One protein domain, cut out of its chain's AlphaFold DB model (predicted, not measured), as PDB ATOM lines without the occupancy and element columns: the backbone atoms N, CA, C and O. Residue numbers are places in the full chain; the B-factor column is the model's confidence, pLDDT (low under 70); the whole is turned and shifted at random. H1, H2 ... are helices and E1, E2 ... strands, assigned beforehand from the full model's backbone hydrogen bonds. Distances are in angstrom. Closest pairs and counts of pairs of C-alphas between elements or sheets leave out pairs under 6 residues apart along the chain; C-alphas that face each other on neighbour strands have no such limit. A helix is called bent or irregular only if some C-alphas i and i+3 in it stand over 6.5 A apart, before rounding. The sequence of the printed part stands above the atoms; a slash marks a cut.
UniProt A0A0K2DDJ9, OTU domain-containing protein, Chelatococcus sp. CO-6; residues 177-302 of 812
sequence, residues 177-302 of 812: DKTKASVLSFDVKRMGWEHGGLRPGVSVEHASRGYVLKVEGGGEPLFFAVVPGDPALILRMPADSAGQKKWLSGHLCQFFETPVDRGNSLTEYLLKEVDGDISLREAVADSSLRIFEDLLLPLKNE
ATOM      1  N   ASP A 177      34.234  34.158 -38.929       82.62
ATOM      2  CA  ASP A 177      34.511  35.572 -39.197       82.62
ATOM      3  C   ASP A 177      33.424  36.493 -38.628       82.62
ATOM      4  O   ASP A 177      33.719  37.624 -38.236       82.62
ATOM      5  N   LYS A 178      32.173  36.023 -38.553       87.06
ATOM      6  CA  LYS A 178      31.048  36.813 -38.020       87.06
ATOM      7  C   LYS A 178      30.678  36.475 -36.584       87.06
ATOM      8  O   LYS A 178      30.089  37.311 -35.902       87.06
ATOM      9  N   THR A 179      30.989  35.265 -36.132       91.44
ATOM     10  CA  THR A 179      30.643  34.820 -34.781       91.44
ATOM     11  C   THR A 179      31.527  35.531 -33.767       91.44
ATOM     12  O   THR A 179      32.750  35.552 -33.911       91.44
ATOM     13  N   LYS A 180      30.908  36.107 -32.735       94.31
ATOM     14  CA  LYS A 180      31.613  36.748 -31.626       94.31
ATOM     15  C   LYS A 180      32.006  35.735 -30.560       94.31
ATOM     16  O   LYS A 180      31.337  34.720 -30.362       94.31
ATOM     17  N   ALA A 181      33.117  36.004 -29.889       95.50
ATOM     18  CA  ALA A 181      33.616  35.177 -28.811       95.50
ATOM     19  C   ALA A 181      34.358  36.003 -27.752       95.50
ATOM     20  O   ALA A 181      34.922  37.059 -28.039       95.50
ATOM     21  N   SER A 182      34.399  35.456 -26.541       95.25
ATOM     22  CA  SER A 182      35.273  35.892 -25.454       95.25
ATOM     23  C   SER A 182      36.305  34.810 -25.138       95.25
ATOM     24  O   SER A 182      35.996  33.615 -25.169       95.25
ATOM     25  N   VAL A 183      37.513  35.231 -24.778       95.12
ATOM     26  CA  VAL A 183      38.573  34.385 -24.219       95.12
ATOM     27  C   VAL A 183      38.493  34.452 -22.701       95.12
ATOM     28  O   VAL A 183      38.542  35.530 -22.107       95.12
ATOM     29  N   LEU A 184      38.394  33.294 -22.062       94.94
ATOM     30  CA  LEU A 184      38.333  33.139 -20.618       94.94
ATOM     31  C   LEU A 184      39.585  32.401 -20.121       94.94
ATOM     32  O   LEU A 184      39.918  31.324 -20.623       94.94
ATOM     33  N   SER A 185      40.259  32.942 -19.107       92.69
ATOM     34  CA  SER A 185      41.281  32.216 -18.352       92.69
ATOM     35  C   SER A 185      40.626  31.290 -17.335       92.69
ATOM     36  O   SER A 185      39.510  31.540 -16.869       92.69
ATOM     37  N   PHE A 186      41.334  30.224 -16.976       93.25
ATOM     38  CA  PHE A 186      40.883  29.264 -15.979       93.25
ATOM     39  C   PHE A 186      41.793  29.295 -14.750       93.25
ATOM     40  O   PHE A 186      42.975  28.977 -14.835       93.25
ATOM     41  N   ASP A 187      41.218  29.634 -13.599       91.12
ATOM     42  CA  ASP A 187      41.915  29.639 -12.318       91.12
ATOM     43  C   ASP A 187      41.306  28.602 -11.367       91.12
ATOM     44  O   ASP A 187      40.088  28.397 -11.317       91.12
ATOM     45  N   VAL A 188      42.158  27.989 -10.550       88.31
ATOM     46  CA  VAL A 188      41.754  27.136  -9.433       88.31
ATOM     47  C   VAL A 188      42.059  27.882  -8.145       88.31
ATOM     48  O   VAL A 188      43.215  28.113  -7.799       88.31
ATOM     49  N   LYS A 189      41.012  28.261  -7.419       86.75
ATOM     50  CA  LYS A 189      41.120  28.905  -6.116       86.75
ATOM     51  C   LYS A 189      40.866  27.879  -5.024       86.75
ATOM     52  O   LYS A 189      39.881  27.145  -5.064       86.75
ATOM     53  N   ARG A 190      41.742  27.830  -4.030       80.50
ATOM     54  CA  ARG A 190      41.636  26.914  -2.896       80.50
ATOM     55  C   ARG A 190      41.615  27.715  -1.617       80.50
ATOM     56  O   ARG A 190      42.492  28.545  -1.390       80.50
ATOM     57  N   MET A 191      40.634  27.433  -0.767       73.94
ATOM     58  CA  MET A 191      40.717  27.856   0.626       73.94
ATOM     59  C   MET A 191      41.391  26.747   1.427       73.94
ATOM     60  O   MET A 191      40.924  25.606   1.459       73.94
ATOM     61  N   GLY A 192      42.525  27.088   2.022       68.12
ATOM     62  CA  GLY A 192      43.314  26.216   2.879       68.12
ATOM     63  C   GLY A 192      43.659  26.924   4.180       68.12
ATOM     64  O   GLY A 192      43.337  28.091   4.370       68.12
ATOM     65  N   TRP A 193      44.312  26.217   5.091       56.56
ATOM     66  CA  TRP A 193      44.859  26.834   6.293       56.56
ATOM     67  C   TRP A 193      46.334  27.151   6.069       56.56
ATOM     68  O   TRP A 193      47.136  26.249   5.834       56.56
ATOM     69  N   GLU A 194      46.697  28.425   6.152       50.97
ATOM     70  CA  GLU A 194      48.087  28.870   6.162       50.97
ATOM     71  C   GLU A 194      48.624  28.894   7.601       50.97
ATOM     72  O   GLU A 194      47.874  29.018   8.573       50.97
ATOM     73  N   HIS A 195      49.945  28.738   7.742       44.12
ATOM     74  CA  HIS A 195      50.673  28.788   9.019       44.12
ATOM     75  C   HIS A 195      50.101  27.879  10.122       44.12
ATOM     76  O   HIS A 195      49.548  28.340  11.119       44.12
ATOM     77  N   GLY A 196      50.261  26.561   9.960       45.78
ATOM     78  CA  GLY A 196      50.008  25.609  11.050       45.78
ATOM     79  C   GLY A 196      48.553  25.542  11.528       45.78
ATOM     80  O   GLY A 196      48.323  25.199  12.682       45.78
ATOM     81  N   GLY A 197      47.579  25.872  10.671       51.16
ATOM     82  CA  GLY A 197      46.154  25.764  11.009       51.16
ATOM     83  C   GLY A 197      45.527  27.025  11.608       51.16
ATOM     84  O   GLY A 197      44.380  26.969  12.035       51.16
ATOM     85  N   LEU A 198      46.250  28.149  11.673       46.22
ATOM     86  CA  LEU A 198      45.808  29.316  12.448       46.22
ATOM     87  C   LEU A 198      45.081  30.390  11.629       46.22
ATOM     88  O   LEU A 198      44.379  31.210  12.223       46.22
ATOM     89  N   ARG A 199      45.218  30.421  10.295       49.97
ATOM     90  CA  ARG A 199      44.488  31.374   9.439       49.97
ATOM     91  C   ARG A 199      43.996  30.733   8.140       49.97
ATOM     92  O   ARG A 199      44.751  29.975   7.535       49.97
ATOM     93  N   PRO A 200      42.772  31.046   7.683       58.97
ATOM     94  CA  PRO A 200      42.354  30.695   6.337       58.97
ATOM     95  C   PRO A 200      43.176  31.509   5.329       58.97
ATOM     96  O   PRO A 200      43.139  32.738   5.337       58.97
ATOM     97  N   GLY A 201      43.935  30.806   4.494       68.75
ATOM     98  CA  GLY A 201      44.655  31.336   3.344       68.75
ATOM     99  C   GLY A 201      43.947  30.970   2.045       68.75
ATOM    100  O   GLY A 201      43.228  29.965   1.963       68.75
ATOM    101  N   VAL A 202      44.130  31.797   1.021       76.25
ATOM    102  CA  VAL A 202      43.562  31.572  -0.311       76.25
ATOM    103  C   VAL A 202      44.713  31.437  -1.294       76.25
ATOM    104  O   VAL A 202      45.362  32.430  -1.613       76.25
ATOM    105  N   SER A 203      44.936  30.230  -1.810       78.06
ATOM    106  CA  SER A 203      45.851  30.036  -2.933       78.06
ATOM    107  C   SER A 203      45.075  30.081  -4.246       78.06
ATOM    108  O   SER A 203      43.963  29.559  -4.355       78.06
ATOM    109  N   VAL A 204      45.650  30.748  -5.244       81.88
ATOM    110  CA  VAL A 204      45.114  30.796  -6.606       81.88
ATOM    111  C   VAL A 204      46.177  30.241  -7.538       81.88
ATOM    112  O   VAL A 204      47.294  30.750  -7.589       81.88
ATOM    113  N   GLU A 205      45.824  29.181  -8.252       83.94
ATOM    114  CA  GLU A 205      46.642  28.573  -9.293       83.94
ATOM    115  C   GLU A 205      46.060  28.967 -10.652       83.94
ATOM    116  O   GLU A 205      44.880  28.737 -10.921       83.94
ATOM    117  N   HIS A 206      46.887  29.573 -11.501       86.31
ATOM    118  CA  HIS A 206      46.507  30.032 -12.836       86.31
ATOM    119  C   HIS A 206      46.836  28.966 -13.882       86.31
ATOM    120  O   HIS A 206      47.936  28.405 -13.859       86.31
ATOM    121  N   ALA A 207      45.901  28.670 -14.787       85.81
ATOM    122  CA  ALA A 207      46.166  27.775 -15.907       85.81
ATOM    123  C   ALA A 207      47.238  28.371 -16.830       85.81
ATOM    124  O   ALA A 207      47.170  29.545 -17.186       85.81
ATOM    125  N   SER A 208      48.203  27.547 -17.239       80.12
ATOM    126  CA  SER A 208      49.290  27.920 -18.157       80.12
ATOM    127  C   SER A 208      49.243  27.172 -19.491       80.12
ATOM    128  O   SER A 208      50.060  27.414 -20.372       80.12
ATOM    129  N   ARG A 209      48.312  26.223 -19.644       83.81
ATOM    130  CA  ARG A 209      48.238  25.334 -20.813       83.81
ATOM    131  C   ARG A 209      46.916  25.401 -21.557       83.81
ATOM    132  O   ARG A 209      46.725  24.629 -22.480       83.81
ATOM    133  N   GLY A 210      45.988  26.275 -21.194       90.75
ATOM    134  CA  GLY A 210      44.724  26.325 -21.911       90.75
ATOM    135  C   GLY A 210      43.842  27.490 -21.531       90.75
ATOM    136  O   GLY A 210      43.930  28.025 -20.428       90.75
ATOM    137  N   TYR A 211      42.956  27.827 -22.459       94.81
ATOM    138  CA  TYR A 211      41.950  28.874 -22.312       94.81
ATOM    139  C   TYR A 211      40.578  28.317 -22.679       94.81
ATOM    140  O   TYR A 211      40.462  27.274 -23.325       94.81
ATOM    141  N   VAL A 212      39.523  28.999 -22.250       96.38
ATOM    142  CA  VAL A 212      38.146  28.659 -22.607       96.38
ATOM    143  C   VAL A 212      37.581  29.757 -23.491       96.38
ATOM    144  O   VAL A 212      37.609  30.924 -23.136       96.38
ATOM    145  N   LEU A 213      37.032  29.386 -24.636       96.38
ATOM    146  CA  LEU A 213      36.277  30.269 -25.505       96.38
ATOM    147  C   LEU A 213      34.809  30.210 -25.116       96.38
ATOM    148  O   LEU A 213      34.227  29.124 -25.064       96.38
ATOM    149  N   LYS A 214      34.206  31.372 -24.896       95.69
ATOM    150  CA  LYS A 214      32.756  31.539 -24.845       95.69
ATOM    151  C   LYS A 214      32.317  32.119 -26.179       95.69
ATOM    152  O   LYS A 214      32.615  33.268 -26.473       95.69
ATOM    153  N   VAL A 215      31.642  31.317 -26.985       94.25
ATOM    154  CA  VAL A 215      31.230  31.649 -28.350       94.25
ATOM    155  C   VAL A 215      29.752  32.005 -28.340       94.25
ATOM    156  O   VAL A 215      28.922  31.228 -27.859       94.25
ATOM    157  N   GLU A 216      29.422  33.180 -28.862       89.56
ATOM    158  CA  GLU A 216      28.039  33.620 -28.991       89.56
ATOM    159  C   GLU A 216      27.338  32.785 -30.067       89.56
ATOM    160  O   GLU A 216      27.800  32.684 -31.201       89.56
ATOM    161  N   GLY A 217      26.230  32.141 -29.705       74.50
ATOM    162  CA  GLY A 217      25.355  31.454 -30.652       74.50
ATOM    163  C   GLY A 217      24.056  32.230 -30.832       74.50
ATOM    164  O   GLY A 217      23.701  33.049 -29.990       74.50
ATOM    165  N   GLY A 218      23.272  31.915 -31.870       67.88
ATOM    166  CA  GLY A 218      21.892  32.417 -32.020       67.88
ATOM    167  C   GLY A 218      20.905  31.928 -30.937       67.88
ATOM    168  O   GLY A 218      19.698  32.026 -31.127       67.88
ATOM    169  N   GLY A 219      21.415  31.366 -29.836       77.50
ATOM    170  CA  GLY A 219      20.722  30.790 -28.685       77.50
ATOM    171  C   GLY A 219      21.666  30.784 -27.472       77.50
ATOM    172  O   GLY A 219      22.371  31.761 -27.240       77.50
ATOM    173  N   GLU A 220      21.724  29.688 -26.710       83.19
ATOM    174  CA  GLU A 220      22.668  29.562 -25.584       83.19
ATOM    175  C   GLU A 220      24.140  29.592 -26.053       83.19
ATOM    176  O   GLU A 220      24.473  28.965 -27.068       83.19
ATOM    177  N   PRO A 221      25.041  30.279 -25.322       90.31
ATOM    178  CA  PRO A 221      26.450  30.360 -25.681       90.31
ATOM    179  C   PRO A 221      27.119  28.983 -25.646       90.31
ATOM    180  O   PRO A 221      26.865  28.145 -24.776       90.31
ATOM    181  N   LEU A 222      28.024  28.763 -26.595       93.62
ATOM    182  CA  LEU A 222      28.832  27.554 -26.669       93.62
ATOM    183  C   LEU A 222      30.164  27.780 -25.963       93.62
ATOM    184  O   LEU A 222      30.772  28.837 -26.093       93.62
ATOM    185  N   PHE A 223      30.644  26.765 -25.251       95.19
ATOM    186  CA  PHE A 223      31.927  26.827 -24.563       95.19
ATOM    187  C   PHE A 223      32.888  25.795 -25.140       95.19
ATOM    188  O   PHE A 223      32.525  24.629 -25.321       95.19
ATOM    189  N   PHE A 224      34.120  26.219 -25.408       95.69
ATOM    190  CA  PHE A 224      35.172  25.359 -25.936       95.69
ATOM    191  C   PHE A 224      36.471  25.566 -25.163       95.69
ATOM    192  O   PHE A 224      36.905  26.691 -24.984       95.69
ATOM    193  N   ALA A 225      37.121  24.494 -24.735       95.38
ATOM    194  CA  ALA A 225      38.467  24.539 -24.185       95.38
ATOM    195  C   ALA A 225      39.487  24.457 -25.323       95.38
ATOM    196  O   ALA A 225      39.489  23.466 -26.048       95.38
ATOM    197  N   VAL A 226      40.354  25.458 -25.457       94.38
ATOM    198  CA  VAL A 226      41.527  25.427 -26.338       94.38
ATOM    199  C   VAL A 226      42.702  24.910 -25.522       94.38
ATOM    200  O   VAL A 226      43.161  25.585 -24.599       94.38
ATOM    201  N   VAL A 227      43.148  23.691 -25.823       90.75
ATOM    202  CA  VAL A 227      44.154  22.966 -25.037       90.75
ATOM    203  C   VAL A 227      45.112  22.211 -25.968       90.75
ATOM    204  O   VAL A 227      44.671  21.392 -26.768       90.75
ATOM    205  N   PRO A 228      46.438  22.409 -25.861       82.88
ATOM    206  CA  PRO A 228      47.426  21.777 -26.726       82.88
ATOM    207  C   PRO A 228      47.645  20.301 -26.380       82.88
ATOM    208  O   PRO A 228      48.344  19.618 -27.113       82.88
ATOM    209  N   GLY A 229      47.093  19.821 -25.256       77.19
ATOM    210  CA  GLY A 229      47.186  18.436 -24.791       77.19
ATOM    211  C   GLY A 229      46.146  17.485 -25.399       77.19
ATOM    212  O   GLY A 229      46.157  16.295 -25.070       77.19
ATOM    213  N   ASP A 230      45.276  17.978 -26.286       82.12
ATOM    214  CA  ASP A 230      44.330  17.172 -27.060       82.12
ATOM    215  C   ASP A 230      44.678  17.206 -28.563       82.12
ATOM    216  O   ASP A 230      45.007  18.277 -29.076       82.12
ATOM    217  N   PRO A 231      44.598  16.084 -29.307       78.38
ATOM    218  CA  PRO A 231      44.875  16.065 -30.746       78.38
ATOM    219  C   PRO A 231      44.023  17.031 -31.578       78.38
ATOM    220  O   PRO A 231      44.497  17.525 -32.599       78.38
ATOM    221  N   ALA A 232      42.781  17.296 -31.160       79.69
ATOM    222  CA  ALA A 232      41.903  18.250 -31.831       79.69
ATOM    223  C   ALA A 232      42.215  19.707 -31.452       79.69
ATOM    224  O   ALA A 232      41.691  20.619 -32.082       79.69
ATOM    225  N   LEU A 233      43.037  19.935 -30.420       87.69
ATOM    226  CA  LEU A 233      43.377  21.236 -29.823       87.69
ATOM    227  C   LEU A 233      42.193  22.018 -29.238       87.69
ATOM    228  O   LEU A 233      42.386  23.037 -28.574       87.69
ATOM    229  N   ILE A 234      40.970  21.545 -29.467       92.38
ATOM    230  CA  ILE A 234      39.737  22.161 -29.018       92.38
ATOM    231  C   ILE A 234      38.737  21.101 -28.553       92.38
ATOM    232  O   ILE A 234      38.483  20.109 -29.236       92.38
ATOM    233  N   LEU A 235      38.144  21.320 -27.380       92.31
ATOM    234  CA  LEU A 235      37.181  20.412 -26.759       92.31
ATOM    235  C   LEU A 235      35.906  21.154 -26.379       92.31
ATOM    236  O   LEU A 235      35.953  22.181 -25.709       92.31
ATOM    237  N   ARG A 236      34.743  20.613 -26.747       92.50
ATOM    238  CA  ARG A 236      33.458  21.202 -26.358       92.50
ATOM    239  C   ARG A 236      33.184  20.988 -24.867       92.50
ATOM    240  O   ARG A 236      33.298  19.872 -24.358       92.50
ATOM    241  N   MET A 237      32.765  22.054 -24.195       94.19
ATOM    242  CA  MET A 237      32.364  22.064 -22.791       94.19
ATOM    243  C   MET A 237      30.833  22.120 -22.651       94.19
ATOM    244  O   MET A 237      30.142  22.582 -23.565       94.19
ATOM    245  N   PRO A 238      30.277  21.664 -21.512       93.75
ATOM    246  CA  PRO A 238      28.874  21.902 -21.178       93.75
ATOM    247  C   PRO A 238      28.542  23.401 -21.146       93.75
ATOM    248  O   PRO A 238      29.392  24.221 -20.800       93.75
ATOM    249  N   ALA A 239      27.308  23.756 -21.502       88.00
ATOM    250  CA  ALA A 239      26.860  25.150 -21.503       88.00
ATOM    251  C   ALA A 239      26.502  25.651 -20.093       88.00
ATOM    252  O   ALA A 239      26.702  26.823 -19.786       88.00
ATOM    253  N   ASP A 240      26.012  24.766 -19.222       90.44
ATOM    254  CA  ASP A 240      25.593  25.120 -17.870       90.44
ATOM    255  C   ASP A 240      26.771  25.153 -16.883       90.44
ATOM    256  O   ASP A 240      27.705  24.350 -16.950       90.44
ATOM    257  N   SER A 241      26.706  26.064 -15.909       87.06
ATOM    258  CA  SER A 241      27.791  26.292 -14.944       87.06
ATOM    259  C   SER A 241      28.155  25.042 -14.122       87.06
ATOM    260  O   SER A 241      29.334  24.778 -13.867       87.06
ATOM    261  N   ALA A 242      27.168  24.222 -13.736       87.50
ATOM    262  CA  ALA A 242      27.412  23.007 -12.959       87.50
ATOM    263  C   ALA A 242      28.151  21.945 -13.793       87.50
ATOM    264  O   ALA A 242      29.119  21.331 -13.324       87.50
ATOM    265  N   GLY A 243      27.740  21.775 -15.049       90.38
ATOM    266  CA  GLY A 243      28.395  20.948 -16.051       90.38
ATOM    267  C   GLY A 243      29.823  21.409 -16.328       90.38
ATOM    268  O   GLY A 243      30.736  20.581 -16.299       90.38
ATOM    269  N   GLN A 244      30.046  22.713 -16.511       91.56
ATOM    270  CA  GLN A 244      31.381  23.295 -16.701       91.56
ATOM    271  C   GLN A 244      32.301  22.995 -15.522       91.56
ATOM    272  O   GLN A 244      33.406  22.492 -15.718       91.56
ATOM    273  N   LYS A 245      31.831  23.223 -14.290       88.56
ATOM    274  CA  LYS A 245      32.604  22.956 -13.070       88.56
ATOM    275  C   LYS A 245      33.010  21.484 -12.973       88.56
ATOM    276  O   LYS A 245      34.174  21.164 -12.714       88.56
ATOM    277  N   LYS A 246      32.064  20.573 -13.224       89.19
ATOM    278  CA  LYS A 246      32.320  19.127 -13.235       89.19
ATOM    279  C   LYS A 246      33.314  18.751 -14.335       89.19
ATOM    280  O   LYS A 246      34.240  17.981 -14.080       89.19
ATOM    281  N   TRP A 247      33.159  19.318 -15.528       92.94
ATOM    282  CA  TRP A 247      34.042  19.074 -16.662       92.94
ATOM    283  C   TRP A 247      35.472  19.553 -16.383       92.94
ATOM    284  O   TRP A 247      36.398  18.748 -16.479       92.94
ATOM    285  N   LEU A 248      35.660  20.800 -15.938       91.00
ATOM    286  CA  LEU A 248      36.969  21.384 -15.618       91.00
ATOM    287  C   LEU A 248      37.714  20.567 -14.555       91.00
ATOM    288  O   LEU A 248      38.892  20.257 -14.724       91.00
ATOM    289  N   SER A 249      37.010  20.108 -13.514       87.69
ATOM    290  CA  SER A 249      37.601  19.257 -12.469       87.69
ATOM    291  C   SER A 249      38.157  17.924 -13.007       87.69
ATOM    292  O   SER A 249      39.144  17.389 -12.495       87.69
ATOM    293  N   GLY A 250      37.560  17.398 -14.083       87.44
ATOM    294  CA  GLY A 250      38.029  16.202 -14.782       87.44
ATOM    295  C   GLY A 250      39.231  16.448 -15.699       87.44
ATOM    296  O   GLY A 250      40.006  15.515 -15.925       87.44
ATOM    297  N   HIS A 251      39.419  17.688 -16.165       89.62
ATOM    298  CA  HIS A 251      40.366  18.060 -17.224       89.62
ATOM    299  C   HIS A 251      41.520  18.959 -16.755       89.62
ATOM    300  O   HIS A 251      42.251  19.469 -17.592       89.62
ATOM    301  N   LEU A 252      41.761  19.109 -15.447       87.75
ATOM    302  CA  LEU A 252      42.839  19.962 -14.908       87.75
ATOM    303  C   LEU A 252      44.214  19.744 -15.567       87.75
ATOM    304  O   LEU A 252      44.920  20.701 -15.854       87.75
ATOM    305  N   CYS A 253      44.575  18.502 -15.890       84.50
ATOM    306  CA  CYS A 253      45.851  18.194 -16.544       84.50
ATOM    307  C   CYS A 253      46.021  18.827 -17.942       84.50
ATOM    308  O   CYS A 253      47.142  18.902 -18.432       84.50
ATOM    309  N   GLN A 254      44.925  19.232 -18.590       85.25
ATOM    310  CA  GLN A 254      44.939  19.900 -19.895       85.25
ATOM    311  C   GLN A 254      45.258  21.397 -19.769       85.25
ATOM    312  O   GLN A 254      45.706  22.008 -20.728       85.25
ATOM    313  N   PHE A 255      45.051  21.978 -18.584       88.12
ATOM    314  CA  PHE A 255      45.186  23.413 -18.327       88.12
ATOM    315  C   PHE A 255      46.402  23.765 -17.466       88.12
ATOM    316  O   PHE A 255      46.883  24.895 -17.522       88.12
ATOM    317  N   PHE A 256      46.922  22.812 -16.691       85.19
ATOM    318  CA  PHE A 256      48.011  23.037 -15.743       85.19
ATOM    319  C   PHE A 256      49.214  22.146 -16.042       85.19
ATOM    320  O   PHE A 256      49.074  20.965 -16.365       85.19
ATOM    321  N   GLU A 257      50.410  22.720 -15.914       75.19
ATOM    322  CA  GLU A 257      51.669  21.978 -15.998       75.19
ATOM    323  C   GLU A 257      51.921  21.120 -14.763       75.19
ATOM    324  O   GLU A 257      52.187  19.922 -14.876       75.19
ATOM    325  N   THR A 258      51.788  21.726 -13.589       74.81
ATOM    326  CA  THR A 258      51.920  21.034 -12.312       74.81
ATOM    327  C   THR A 258      50.603  20.337 -11.971       74.81
ATOM    328  O   THR A 258      49.537  20.933 -12.151       74.81
ATOM    329  N   PRO A 259      50.625  19.086 -11.471       73.50
ATOM    330  CA  PRO A 259      49.417  18.414 -11.019       73.50
ATOM    331  C   PRO A 259      48.681  19.233  -9.953       73.50
ATOM    332  O   PRO A 259      49.202  19.489  -8.871       73.50
ATOM    333  N   VAL A 260      47.444  19.606 -10.264       75.19
ATOM    334  CA  VAL A 260      46.536  20.279  -9.335       75.19
ATOM    335  C   VAL A 260      45.732  19.203  -8.605       75.19
ATOM    336  O   VAL A 260      44.881  18.545  -9.209       75.19
ATOM    337  N   ASP A 261      46.013  18.999  -7.313       69.62
ATOM    338  CA  ASP A 261      45.228  18.114  -6.440       69.62
ATOM    339  C   ASP A 261      43.709  18.285  -6.598       69.62
ATOM    340  O   ASP A 261      43.139  19.381  -6.496       69.62
ATOM    341  N   ARG A 262      43.043  17.155  -6.832       63.50
ATOM    342  CA  ARG A 262      41.595  17.072  -6.983       63.50
ATOM    343  C   ARG A 262      40.985  16.790  -5.619       63.50
ATOM    344  O   ARG A 262      40.984  15.646  -5.182       63.50
ATOM    345  N   GLY A 263      40.390  17.797  -4.993       56.50
ATOM    346  CA  GLY A 263      39.325  17.527  -4.031       56.50
ATOM    347  C   GLY A 263      39.573  17.973  -2.602       56.50
ATOM    348  O   GLY A 263      39.838  17.173  -1.712       56.50
ATOM    349  N   ASN A 264      39.224  19.224  -2.345       59.31
ATOM    350  CA  ASN A 264      38.451  19.524  -1.150       59.31
ATOM    351  C   ASN A 264      37.149  20.233  -1.567       59.31
ATOM    352  O   ASN A 264      37.045  20.780  -2.667       59.31
ATOM    353  N   SER A 265      36.140  20.233  -0.695       60.72
ATOM    354  CA  SER A 265      34.894  21.001  -0.881       60.72
ATOM    355  C   SER A 265      35.124  22.518  -0.985       60.72
ATOM    356  O   SER A 265      34.206  23.259  -1.324       60.72
ATOM    357  N   LEU A 266      36.356  22.968  -0.726       67.69
ATOM    358  CA  LEU A 266      36.810  24.354  -0.722       67.69
ATOM    359  C   LEU A 266      37.563  24.752  -2.007       67.69
ATOM    360  O   LEU A 266      38.177  25.820  -2.050       67.69
ATOM    361  N   THR A 267      37.541  23.899  -3.037       79.31
ATOM    362  CA  THR A 267      38.122  24.197  -4.351       79.31
ATOM    363  C   THR A 267      37.073  24.863  -5.238       79.31
ATOM    364  O   THR A 267      36.018  24.298  -5.549       79.31
ATOM    365  N   GLU A 268      37.378  26.080  -5.667       85.12
ATOM    366  CA  GLU A 268      36.578  26.898  -6.562       85.12
ATOM    367  C   GLU A 268      37.262  26.964  -7.936       85.12
ATOM    368  O   GLU A 268      38.455  27.236  -8.044       85.12
ATOM    369  N   TYR A 269      36.498  26.680  -8.992       88.81
ATOM    370  CA  TYR A 269      36.956  26.731 -10.380       88.81
ATOM    371  C   TYR A 269      36.407  28.013 -10.997       88.81
ATOM    372  O   TYR A 269      35.188  28.178 -11.061       88.81
ATOM    373  N   LEU A 270      37.290  28.917 -11.402       89.19
ATOM    374  CA  LEU A 270      36.938  30.257 -11.850       89.19
ATOM    375  C   LEU A 270      37.278  30.406 -13.328       89.19
ATOM    376  O   LEU A 270      38.423  30.206 -13.723       89.19
ATOM    377  N   LEU A 271      36.289  30.795 -14.129       91.88
ATOM    378  CA  LEU A 271      36.510  31.286 -15.483       91.88
ATOM    379  C   LEU A 271      36.443  32.811 -15.452       91.88
ATOM    380  O   LEU A 271      35.445  33.367 -14.992       91.88
ATOM    381  N   LYS A 272      37.502  33.481 -15.901       92.00
ATOM    382  CA  LYS A 272      37.584  34.947 -15.921       92.00
ATOM    383  C   LYS A 272      37.758  35.421 -17.346       92.00
ATOM    384  O   LYS A 272      38.638  34.929 -18.039       92.00
ATOM    385  N   GLU A 273      36.940  36.371 -17.773       92.06
ATOM    386  CA  GLU A 273      37.103  36.973 -19.093       92.06
ATOM    387  C   GLU A 273      38.404  37.777 -19.157       92.06
ATOM    388  O   GLU A 273      38.693  38.580 -18.270       92.06
ATOM    389  N   VAL A 274      39.197  37.497 -20.188       88.00
ATOM    390  CA  VAL A 274      40.475  38.154 -20.478       88.00
ATOM    391  C   VAL A 274      40.299  39.119 -21.642       88.00
ATOM    392  O   VAL A 274      40.727  40.264 -21.552       88.00
ATOM    393  N   ASP A 275      39.617  38.663 -22.691       87.31
ATOM    394  CA  ASP A 275      39.238  39.452 -23.858       87.31
ATOM    395  C   ASP A 275      37.799  39.094 -24.246       87.31
ATOM    396  O   ASP A 275      37.404  37.930 -24.158       87.31
ATOM    397  N   GLY A 276      37.014  40.081 -24.672       90.06
ATOM    398  CA  GLY A 276      35.594  39.920 -24.984       90.06
ATOM    399  C   GLY A 276      35.186  40.664 -26.252       90.06
ATOM    400  O   GLY A 276      35.883  41.579 -26.689       90.06
ATOM    401  N   ASP A 277      34.059  40.254 -26.838       86.12
ATOM    402  CA  ASP A 277      33.455  40.851 -28.044       86.12
ATOM    403  C   ASP A 277      34.388  40.912 -29.280       86.12
ATOM    404  O   ASP A 277      34.266  41.760 -30.175       86.12
ATOM    405  N   ILE A 278      35.320  39.965 -29.377       89.75
ATOM    406  CA  ILE A 278      36.195  39.790 -30.545       89.75
ATOM    407  C   ILE A 278      35.636  38.719 -31.487       89.75
ATOM    408  O   ILE A 278      34.725  37.969 -31.129       89.75
ATOM    409  N   SER A 279      36.130  38.650 -32.724       90.75
ATOM    410  CA  SER A 279      35.723  37.568 -33.632       90.75
ATOM    411  C   SER A 279      36.210  36.207 -33.119       90.75
ATOM    412  O   SER A 279      37.249  36.112 -32.464       90.75
ATOM    413  N   LEU A 280      35.496  35.128 -33.446       92.38
ATOM    414  CA  LEU A 280      35.892  33.762 -33.089       92.38
ATOM    415  C   LEU A 280      37.299  33.423 -33.609       92.38
ATOM    416  O   LEU A 280      38.089  32.798 -32.898       92.38
ATOM    417  N   ARG A 281      37.643  33.895 -34.815       89.75
ATOM    418  CA  ARG A 281      39.003  33.808 -35.362       89.75
ATOM    419  C   ARG A 281      40.040  34.480 -34.458       89.75
ATOM    420  O   ARG A 281      41.059  33.865 -34.152       89.75
ATOM    421  N   GLU A 282      39.798  35.724 -34.045       87.25
ATOM    422  CA  GLU A 282      40.706  36.464 -33.158       87.25
ATOM    423  C   GLU A 282      40.821  35.795 -31.790       87.25
ATOM    424  O   GLU A 282      41.930  35.659 -31.286       87.25
ATOM    425  N   ALA A 283      39.717  35.304 -31.224       92.50
ATOM    426  CA  ALA A 283      39.716  34.642 -29.922       92.50
ATOM    427  C   ALA A 283      40.560  33.359 -29.915       92.50
ATOM    428  O   ALA A 283      41.318  33.109 -28.975       92.50
ATOM    429  N   VAL A 284      40.475  32.554 -30.977       93.25
ATOM    430  CA  VAL A 284      41.309  31.353 -31.136       93.25
ATOM    431  C   VAL A 284      42.770  31.714 -31.388       93.25
ATOM    432  O   VAL A 284      43.645  31.065 -30.817       93.25
ATOM    433  N   ALA A 285      43.046  32.729 -32.213       86.44
ATOM    434  CA  ALA A 285      44.411  33.177 -32.476       86.44
ATOM    435  C   ALA A 285      45.087  33.709 -31.202       86.44
ATOM    436  O   ALA A 285      46.219  33.337 -30.902       86.44
ATOM    437  N   ASP A 286      44.369  34.523 -30.424       86.38
ATOM    438  CA  ASP A 286      44.846  35.095 -29.164       86.38
ATOM    439  C   ASP A 286      45.065  34.000 -28.109       86.38
ATOM    440  O   ASP A 286      46.136  33.922 -27.509       86.38
ATOM    441  N   SER A 287      44.113  33.068 -27.968       92.12
ATOM    442  CA  SER A 287      44.255  31.912 -27.069       92.12
ATOM    443  C   SER A 287      45.442  31.026 -27.453       92.12
ATOM    444  O   SER A 287      46.220  30.631 -26.589       92.12
ATOM    445  N   SER A 288      45.604  30.720 -28.746       90.25
ATOM    446  CA  SER A 288      46.707  29.884 -29.234       90.25
ATOM    447  C   SER A 288      48.050  30.555 -28.978       90.25
ATOM    448  O   SER A 288      48.963  29.912 -28.470       90.25
ATOM    449  N   LEU A 289      48.165  31.855 -29.269       86.25
ATOM    450  CA  LEU A 289      49.402  32.593 -29.044       86.25
ATOM    451  C   LEU A 289      49.804  32.587 -27.570       86.25
ATOM    452  O   LEU A 289      50.935  32.227 -27.262       86.25
ATOM    453  N   ARG A 290      48.872  32.893 -26.659       87.06
ATOM    454  CA  ARG A 290      49.146  32.871 -25.214       87.06
ATOM    455  C   ARG A 290      49.591  31.500 -24.726       87.06
ATOM    456  O   ARG A 290      50.523  31.415 -23.939       87.06
ATOM    457  N   ILE A 291      48.953  30.431 -25.211       87.62
ATOM    458  CA  ILE A 291      49.338  29.053 -24.878       87.62
ATOM    459  C   ILE A 291      50.799  28.807 -25.266       87.62
ATOM    460  O   ILE A 291      51.581  28.359 -24.434       87.62
ATOM    461  N   PHE A 292      51.191  29.115 -26.506       87.00
ATOM    462  CA  PHE A 292      52.567  28.883 -26.954       87.00
ATOM    463  C   PHE A 292      53.585  29.827 -26.312       87.00
ATOM    464  O   PHE A 292      54.694  29.386 -26.022       87.00
ATOM    465  N   GLU A 293      53.220  31.078 -26.030       83.38
ATOM    466  CA  GLU A 293      54.046  31.992 -25.235       83.38
ATOM    467  C   GLU A 293      54.315  31.412 -23.841       83.38
ATOM    468  O   GLU A 293      55.474  31.256 -23.456       83.38
ATOM    469  N   ASP A 294      53.265  31.024 -23.111       81.25
ATOM    470  CA  ASP A 294      53.365  30.500 -21.743       81.25
ATOM    471  C   ASP A 294      54.147  29.175 -21.683       81.25
ATOM    472  O   ASP A 294      54.785  28.866 -20.676       81.25
ATOM    473  N   LEU A 295      54.139  28.402 -22.773       80.38
ATOM    474  CA  LEU A 295      54.822  27.113 -22.873       80.38
ATOM    475  C   LEU A 295      56.276  27.195 -23.341       80.38
ATOM    476  O   LEU A 295      57.095  26.392 -22.884       80.38
ATOM    477  N   LEU A 296      56.585  28.083 -24.290       83.62
ATOM    478  CA  LEU A 296      57.892  28.137 -24.948       83.62
ATOM    479  C   LEU A 296      58.796  29.218 -24.358       83.62
ATOM    480  O   LEU A 296      59.988  28.963 -24.209       83.62
ATOM    481  N   LEU A 297      58.272  30.380 -23.940       81.62
ATOM    482  CA  LEU A 297      59.103  31.442 -23.347       81.62
ATOM    483  C   LEU A 297      59.947  30.969 -22.148       81.62
ATOM    484  O   LEU A 297      61.118  31.348 -22.091       81.62
ATOM    485  N   PRO A 298      59.446  30.116 -21.227       81.00
ATOM    486  CA  PRO A 298      60.270  29.595 -20.134       81.00
ATOM    487  C   PRO A 298      61.483  28.779 -20.604       81.00
ATOM    488  O   PRO A 298      62.486  28.704 -19.897       81.00
ATOM    489  N   LEU A 299      61.411  28.190 -21.801       82.56
ATOM    490  CA  LEU A 299      62.482  27.392 -22.399       82.56
ATOM    491  C   LEU A 299      63.492  28.247 -23.175       82.56
ATOM    492  O   LEU A 299      64.528  27.730 -23.587       82.56
ATOM    493  N   LYS A 300      63.246  29.554 -23.347       83.94
ATOM    494  CA  LYS A 300      64.129  30.444 -24.114       83.94
ATOM    495  C   LYS A 300      65.559  30.439 -23.586       83.94
ATOM    496  O   LYS A 300      66.495  30.362 -24.366       83.94
ATOM    497  N   ASN A 301      65.736  30.478 -22.267       79.94
ATOM    498  CA  ASN A 301      67.068  30.488 -21.657       79.94
ATOM    499  C   ASN A 301      67.815  29.162 -21.887       79.94
ATOM    500  O   ASN A 301      69.030  29.162 -22.073       79.94
ATOM    501  N   GLU A 302      67.090  28.039 -21.902       83.25
ATOM    502  CA  GLU A 302      67.650  26.726 -22.232       83.25
ATOM    503  C   GLU A 302      68.019  26.643 -23.719       83.25
ATOM    504  O   GLU A 302      69.099  26.169 -24.053       83.25
TER     505      GLU A 302
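What this domain is: This is residues 177 to 302 of the 812 residues of the protein "OTU domain-containing protein" of Chelatococcus sp. CO-6 (UniProt A0A0K2DDJ9). A strongly twisted, branched sheet is built along one long strand, E1, with both helices, H1 and H2, on one face of it. E6 pairs along one side of E1; on the other side the short strand E3 pairs with the first part of E1, with E4 next to E3 and E5 next to E4, while the last part of E1 forms a long hairpin arm with E2 at one end of the longest axis; residues 296 to 302 of H2 stick out. The printed part has 126 residues with two named helices and six named strands, in the order E1 E2 E3 E4 E5 H1 E6 H2, and its class is mixed, helices and strands. Neighbour strands are antiparallel, and the whole is compact, with a radius of gyration of the C-alphas of 15.8 A and spans of 54 by 43 by 25 A.

How they stand to each other: E1, residues 180 to 194, has staggered pairing. E2, residues 199 to 206, is beside its residues 187 to 194, and the two form a hairpin, with N 190 and O 203 2.8 A apart. E3, residues 211 to 215, lies on the same side of E1, beside residues 181 to 185, with N 184 and O 212 2.7 A apart. E4, residues 222 to 226, and E5, residues 234 to 237, complete a meander with E3, each strand the antiparallel neighbour of the one before; N 213 and O 224 are 2.7 A apart, N 225 and O 235 2.8 A. H1, residues 241 to 255, is on the sheet; its closest C-alphas to E5 are those of Gln 244 and Met 237, 6.3 A apart. E6, residues 267 to 279, lies on the other side of E1, with N 187 and O 270 2.9 A apart. H2, residues 280 to 302, is on the same face as H1, but the two helices are apart; its closest C-alphas to E3 are those of Ser 287 and Tyr 211, 6.1 A. O i to N i+4 pairs are within hydrogen-bond range in 8 of 11 cases in H1 and 15 of 19 in H2.

Where its parts are: E1 begins at C-alpha 180 (31.613, 36.748, -31.626) and is 42.0 A long; E2 is 22.4 A, E3 12.6 A, E4 12.9 A and E5 9.7 A. H1, 18.0 A, is irregular, with C-alphas 250 and 253 8.3 A apart. E6, 32.3 A, bends by 56 degrees at residue 276. H2, 34.3 A, has a kink of 31 degrees near residue 295 and is irregular, with C-alphas 298 and 301 7.0 A apart; it ends at C-alpha 302 (67.650, 26.726, -22.232).

The domain as a whole: The C-alphas farthest apart, of Lys 178 and Gly 196, are 53.8 A apart. The printed part has no cut, and the link from H1 to E6 is long, with 11 residues. The model's mean pLDDT over the printed part is 83.4; residues 192 to 201, 218 and 261 to 266 are under 70.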